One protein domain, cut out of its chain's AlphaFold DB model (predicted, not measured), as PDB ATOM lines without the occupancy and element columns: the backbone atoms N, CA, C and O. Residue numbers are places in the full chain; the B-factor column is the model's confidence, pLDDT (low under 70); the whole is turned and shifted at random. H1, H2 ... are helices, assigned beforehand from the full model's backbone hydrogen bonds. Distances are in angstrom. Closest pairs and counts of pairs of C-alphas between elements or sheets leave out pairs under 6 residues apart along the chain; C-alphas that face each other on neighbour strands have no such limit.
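AT A GLANCE: This is residues 14 to 59 of the 60 residues of an uncharacterized protein of Magnetospirillum aberrantis SpK (UniProt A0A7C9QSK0). What shape does the longest helix, H1, make with the rest? H1 and the shorter H2 form the two unequal arms of a lopsided V, with a tight link at its corner and open space between the arms. Residues 14 to 35, which belong to H1, stand free, and so do residues 50 to 59, of which 50 to 57 belong to H2. What is it made of? The printed part has 46 residues with two named helices, H1 then H2, and no named strand; the class is all helix. How spread out is it? It is extended, with a radius of gyration of the C-alphas of 16.0 A, and flat, spanning 44 by 27 by 8 A.

IN THESE COORDINATES: Where does H1 run? H1 is residues 14 to 38, 34.8 A from first to last C-alpha, from C-alpha 14 at (-39.585, -33.266, -33.440) to C-alpha 38 at (-12.434, -53.962, -26.825). Where is H2? H2 is residues 43 to 57, 20.7 A long by the same measure, and ends with C-alpha 57 at (-14.101, -41.232, -4.028).

HOW THE PARTS SIT: How do H1 and H2 stand to each other? They are apart, with no C-alpha of the one within 8 A of the other. The link between them, residues 39 to 42, is tight. What do the backbones show? In H2 every O i to N i+4 pair is within hydrogen-bond range; in H1 19 of 21 are.

THE WHOLE: How large is it? The two C-alphas farthest apart, those of Asp 14 and Ser 44, are 45.3 A apart. Is anything missing between residues 14 and 59? The printed part has no cut. Where is the model less sure? The mean pLDDT of the printed part is 75.2, and residue 14, residue 33, residues 35 to 45 and residues 57 to 59 are under 70.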
ATOM      1  N   ASP A  14     -38.941 -32.624 -34.598       66.12
ATOM      2  CA  ASP A  14     -39.585 -33.266 -33.440       66.12
ATOM      3  C   ASP A  14     -39.432 -34.795 -33.407       66.12
ATOM      4  O   ASP A  14     -38.948 -35.362 -32.429       66.12
ATOM      5  N   VAL A  15     -39.751 -35.478 -34.507       75.44
ATOM      6  CA  VAL A  15     -39.669 -36.949 -34.555       75.44
ATOM      7  C   VAL A  15     -38.287 -37.418 -35.019       75.44
ATOM      8  O   VAL A  15     -37.735 -38.379 -34.483       75.44
ATOM      9  N   GLY A  16     -37.689 -36.717 -35.988       77.94
ATOM     10  CA  GLY A  16     -36.379 -37.071 -36.539       77.94
ATOM     11  C   GLY A  16     -35.233 -36.866 -35.545       77.94
ATOM     12  O   GLY A  16     -34.338 -37.706 -35.466       77.94
ATOM     13  N   SER A  17     -35.269 -35.794 -34.746       80.31
ATOM     14  CA  SER A  17     -34.258 -35.546 -33.712       80.31
ATOM     15  C   SER A  17     -34.431 -36.486 -32.521       80.31
ATOM     16  O   SER A  17     -33.431 -36.944 -31.976       80.31
ATOM     17  N   LEU A  18     -35.666 -36.878 -32.177       82.38
ATOM     18  CA  LEU A  18     -35.905 -37.887 -31.144       82.38
ATOM     19  C   LEU A  18     -35.416 -39.273 -31.587       82.38
ATOM     20  O   LEU A  18     -34.739 -39.953 -30.821       82.38
ATOM     21  N   ALA A  19     -35.672 -39.683 -32.833       85.69
ATOM     22  CA  ALA A  19     -35.172 -40.944 -33.384       85.69
ATOM     23  C   ALA A  19     -33.637 -40.962 -33.519       85.69
ATOM     24  O   ALA A  19     -32.994 -41.947 -33.158       85.69
ATOM     25  N   LEU A  20     -33.026 -39.863 -33.979       87.00
ATOM     26  CA  LEU A  20     -31.566 -39.744 -34.063       87.00
ATOM     27  C   LEU A  20     -30.918 -39.653 -32.678       87.00
ATOM     28  O   LEU A  20     -29.883 -40.270 -32.458       87.00
ATOM     29  N   GLY A  21     -31.527 -38.940 -31.731       85.56
ATOM     30  CA  GLY A  21     -31.048 -38.821 -30.355       85.56
ATOM     31  C   GLY A  21     -31.168 -40.129 -29.573       85.56
ATOM     32  O   GLY A  21     -30.221 -40.528 -28.896       85.56
ATOM     33  N   THR A  22     -32.289 -40.844 -29.709       88.44
ATOM     34  CA  THR A  22     -32.489 -42.170 -29.096       88.44
ATOM     35  C   THR A  22     -31.604 -43.226 -29.749       88.44
ATOM     36  O   THR A  22     -30.948 -43.978 -29.035       88.44
ATOM     37  N   GLY A  23     -31.497 -43.238 -31.081       87.25
ATOM     38  CA  GLY A  23     -30.604 -44.127 -31.823       87.25
ATOM     39  C   GLY A  23     -29.133 -43.886 -31.496       87.25
ATOM     40  O   GLY A  23     -28.399 -44.842 -31.276       87.25
ATOM     41  N   LEU A  24     -28.703 -42.627 -31.379       86.56
ATOM     42  CA  LEU A  24     -27.338 -42.275 -30.984       86.56
ATOM     43  C   LEU A  24     -27.061 -42.614 -29.514       86.56
ATOM     44  O   LEU A  24     -25.986 -43.120 -29.206       86.56
ATOM     45  N   THR A  25     -28.023 -42.388 -28.615       89.12
ATOM     46  CA  THR A  25     -27.900 -42.766 -27.197       89.12
ATOM     47  C   THR A  25     -27.802 -44.281 -27.055       89.12
ATOM     48  O   THR A  25     -26.881 -44.772 -26.411       89.12
ATOM     49  N   LEU A  26     -28.688 -45.035 -27.709       85.50
ATOM     50  CA  LEU A  26     -28.663 -46.497 -27.728       85.50
ATOM     51  C   LEU A  26     -27.368 -47.024 -28.362       85.50
ATOM     52  O   LEU A  26     -26.713 -47.891 -27.790       85.50
ATOM     53  N   ALA A  27     -26.955 -46.463 -29.501       87.69
ATOM     54  CA  ALA A  27     -25.699 -46.817 -30.148       87.69
ATOM     55  C   ALA A  27     -24.502 -46.512 -29.240       87.69
ATOM     56  O   ALA A  27     -23.594 -47.328 -29.159       87.69
ATOM     57  N   SER A  28     -24.511 -45.396 -28.504       84.94
ATOM     58  CA  SER A  28     -23.466 -45.044 -27.539       84.94
ATOM     59  C   SER A  28     -23.462 -45.977 -26.330       84.94
ATOM     60  O   SER A  28     -22.392 -46.361 -25.874       84.94
ATOM     61  N   LEU A  29     -24.626 -46.385 -25.822       83.75
ATOM     62  CA  LEU A  29     -24.736 -47.356 -24.729       83.75
ATOM     63  C   LEU A  29     -24.251 -48.754 -25.121       83.75
ATOM     64  O   LEU A  29     -23.988 -49.559 -24.239       83.75
ATOM     65  N   ILE A  30     -24.114 -49.049 -26.412       83.06
ATOM     66  CA  ILE A  30     -23.545 -50.307 -26.909       83.06
ATOM     67  C   ILE A  30     -22.073 -50.111 -27.267       83.06
ATOM     68  O   ILE A  30     -21.217 -50.889 -26.852       83.06
ATOM     69  N   LEU A  31     -21.764 -49.046 -28.008       78.00
ATOM     70  CA  LEU A  31     -20.433 -48.761 -28.518       78.00
ATOM     71  C   LEU A  31     -19.473 -48.356 -27.398       78.00
ATOM     72  O   LEU A  31     -18.325 -48.769 -27.444       78.00
ATOM     73  N   VAL A  32     -19.909 -47.622 -26.369       78.31
ATOM     74  CA  VAL A  32     -19.050 -47.258 -25.227       78.31
ATOM     75  C   VAL A  32     -18.674 -48.488 -24.395       78.31
ATOM     76  O   VAL A  32     -17.478 -48.677 -24.187       78.31
ATOM     77  N   PRO A  33     -19.598 -49.372 -23.961       66.44
ATOM     78  CA  PRO A  33     -19.213 -50.613 -23.290       66.44
ATOM     79  C   PRO A  33     -18.410 -51.545 -24.189       66.44
ATOM     80  O   PRO A  33     -17.390 -52.056 -23.744       66.44
ATOM     81  N   ALA A  34     -18.787 -51.699 -25.462       72.12
ATOM     82  CA  ALA A  34     -18.038 -52.523 -26.405       72.12
ATOM     83  C   ALA A  34     -16.623 -51.984 -26.639       72.12
ATOM     84  O   ALA A  34     -15.689 -52.770 -26.685       72.12
ATOM     85  N   LEU A  35     -16.432 -50.663 -26.717       66.19
ATOM     86  CA  LEU A  35     -15.111 -50.035 -26.750       66.19
ATOM     87  C   LEU A  35     -14.399 -50.184 -25.409       66.19
ATOM     88  O   LEU A  35     -13.215 -50.458 -25.400       66.19
ATOM     89  N   SER A  36     -15.079 -50.081 -24.271       66.00
ATOM     90  CA  SER A  36     -14.463 -50.306 -22.960       66.00
ATOM     91  C   SER A  36     -13.983 -51.756 -22.791       66.00
ATOM     92  O   SER A  36     -12.965 -51.998 -22.148       66.00
ATOM     93  N   GLN A  37     -14.699 -52.711 -23.390       64.56
ATOM     94  CA  GLN A  37     -14.342 -54.128 -23.447       64.56
ATOM     95  C   GLN A  37     -13.262 -54.404 -24.511       64.56
ATOM     96  O   GLN A  37     -12.324 -55.151 -24.247       64.56
ATOM     97  N   ALA A  38     -13.351 -53.781 -25.693       61.19
ATOM     98  CA  ALA A  38     -12.434 -53.962 -26.825       61.19
ATOM     99  C   ALA A  38     -11.107 -53.205 -26.670       61.19
ATOM    100  O   ALA A  38     -10.078 -53.684 -27.132       61.19
ATOM    101  N   VAL A  39     -11.100 -52.072 -25.961       59.12
ATOM    102  CA  VAL A  39      -9.884 -51.373 -25.502       59.12
ATOM    103  C   VAL A  39      -9.103 -52.248 -24.518       59.12
ATOM    104  O   VAL A  39      -7.959 -51.931 -24.206       59.12
ATOM    105  N   GLY A  40      -9.648 -53.401 -24.099       55.31
ATOM    106  CA  GLY A  40      -8.828 -54.501 -23.604       55.31
ATOM    107  C   GLY A  40      -8.000 -54.088 -22.398       55.31
ATOM    108  O   GLY A  40      -6.853 -54.505 -22.246       55.31
ATOM    109  N   LEU A  41      -8.569 -53.237 -21.544       56.19
ATOM    110  CA  LEU A  41      -7.993 -52.923 -20.252       56.19
ATOM    111  C   LEU A  41      -8.158 -54.182 -19.414       56.19
ATOM    112  O   LEU A  41      -9.170 -54.360 -18.733       56.19
ATOM    113  N   GLY A  42      -7.191 -55.091 -19.566       67.88
ATOM    114  CA  GLY A  42      -7.180 -56.410 -18.954       67.88
ATOM    115  C   GLY A  42      -7.542 -56.342 -17.470       67.88
ATOM    116  O   GLY A  42      -7.454 -55.269 -16.863       67.88
ATOM    117  N   PRO A  43      -7.940 -57.470 -16.861       63.94
ATOM    118  CA  PRO A  43      -8.476 -57.513 -15.496       63.94
ATOM    119  C   PRO A  43      -7.667 -56.673 -14.490       63.94
ATOM    120  O   PRO A  43      -8.249 -56.039 -13.615       63.94
ATOM    121  N   SER A  44      -6.350 -56.565 -14.684       64.62
ATOM    122  CA  SER A  44      -5.432 -55.706 -13.933       64.62
ATOM    123  C   SER A  44      -5.728 -54.199 -13.986       64.62
ATOM    124  O   SER A  44      -5.691 -53.560 -12.939       64.62
ATOM    125  N   LEU A  45      -6.024 -53.600 -15.148       67.44
ATOM    126  CA  LEU A  45      -6.291 -52.156 -15.222       67.44
ATOM    127  C   LEU A  45      -7.710 -51.823 -14.762       67.44
ATOM    128  O   LEU A  45      -7.895 -50.825 -14.076       67.44
ATOM    129  N   THR A  46      -8.694 -52.681 -15.041       72.19
ATOM    130  CA  THR A  46     -10.038 -52.540 -14.454       72.19
ATOM    131  C   THR A  46      -9.977 -52.637 -12.924       72.19
ATOM    132  O   THR A  46     -10.572 -51.814 -12.229       72.19
ATOM    133  N   ALA A  47      -9.204 -53.587 -12.381       72.25
ATOM    134  CA  ALA A  47      -8.965 -53.689 -10.943       72.25
ATOM    135  C   ALA A  47      -8.230 -52.454 -10.393       72.25
ATOM    136  O   ALA A  47      -8.662 -51.890  -9.390       72.25
ATOM    137  N   ALA A  48      -7.176 -51.985 -11.068       82.25
ATOM    138  CA  ALA A  48      -6.427 -50.798 -10.657       82.25
ATOM    139  C   ALA A  48      -7.297 -49.534 -10.676       82.25
ATOM    140  O   ALA A  48      -7.337 -48.811  -9.687       82.25
ATOM    141  N   VAL A  49      -8.055 -49.294 -11.749       78.38
ATOM    142  CA  VAL A  49      -8.978 -48.157 -11.874       78.38
ATOM    143  C   VAL A  49     -10.066 -48.220 -10.810       78.38
ATOM    144  O   VAL A  49     -10.349 -47.206 -10.187       78.38
ATOM    145  N   ARG A  50     -10.639 -49.395 -10.522       73.00
ATOM    146  CA  ARG A  50     -11.632 -49.553  -9.448       73.00
ATOM    147  C   ARG A  50     -11.059 -49.182  -8.082       73.00
ATOM    148  O   ARG A  50     -11.716 -48.481  -7.315       73.00
ATOM    149  N   VAL A  51      -9.833 -49.616  -7.790       80.00
ATOM    150  CA  VAL A  51      -9.137 -49.284  -6.539       80.00
ATOM    151  C   VAL A  51      -8.780 -47.797  -6.485       80.00
ATOM    152  O   VAL A  51      -8.995 -47.165  -5.455       80.00
ATOM    153  N   VAL A  52      -8.295 -47.213  -7.584       84.50
ATOM    154  CA  VAL A  52      -7.961 -45.782  -7.693       84.50
ATOM    155  C   VAL A  52      -9.208 -44.911  -7.558       84.50
ATOM    156  O   VAL A  52      -9.176 -43.927  -6.827       84.50
ATOM    157  N   LEU A  53     -10.323 -45.289  -8.187       80.25
ATOM    158  CA  LEU A  53     -11.603 -44.594  -8.074       80.25
ATOM    159  C   LEU A  53     -12.201 -44.727  -6.674       80.25
ATOM    160  O   LEU A  53     -12.636 -43.719  -6.136       80.25
ATOM    161  N   MET A  54     -12.177 -45.908  -6.039       86.62
ATOM    162  CA  MET A  54     -12.589 -46.040  -4.631       86.62
ATOM    163  C   MET A  54     -11.703 -45.199  -3.707       86.62
ATOM    164  O   MET A  54     -12.214 -44.562  -2.794       86.62
ATOM    165  N   LYS A  55     -10.389 -45.148  -3.956       73.31
ATOM    166  CA  LYS A  55      -9.452 -44.285  -3.219       73.31
ATOM    167  C   LYS A  55      -9.724 -42.798  -3.443       73.31
ATOM    168  O   LYS A  55      -9.609 -42.036  -2.493       73.31
ATOM    169  N   ALA A  56     -10.063 -42.388  -4.661       79.62
ATOM    170  CA  ALA A  56     -10.375 -41.000  -4.991       79.62
ATOM    171  C   ALA A  56     -11.742 -40.577  -4.432       79.62
ATOM    172  O   ALA A  56     -11.855 -39.502  -3.855       79.62
ATOM    173  N   ALA A  57     -12.751 -41.445  -4.542       68.06
ATOM    174  CA  ALA A  57     -14.101 -41.232  -4.028       68.06
ATOM    175  C   ALA A  57     -14.167 -41.266  -2.496       68.06
ATOM    176  O   ALA A  57     -14.971 -40.563  -1.911       68.06
ATOM    177  N   ALA A  58     -13.311 -42.046  -1.832       69.12
ATOM    178  CA  ALA A  58     -13.186 -42.013  -0.373       69.12
ATOM    179  C   ALA A  58     -12.412 -40.786   0.143       69.12
ATOM    180  O   ALA A  58     -12.284 -40.601   1.351       69.12
ATOM    181  N   ARG A  59     -11.826 -39.990  -0.761       56.44
ATOM    182  CA  ARG A  59     -11.064 -38.772  -0.446       56.44
ATOM    183  C   ARG A  59     -11.854 -37.498  -0.788       56.44
ATOM    184  O   ARG A  59     -11.297 -36.409  -0.666       56.44
TER     185      ARG A  59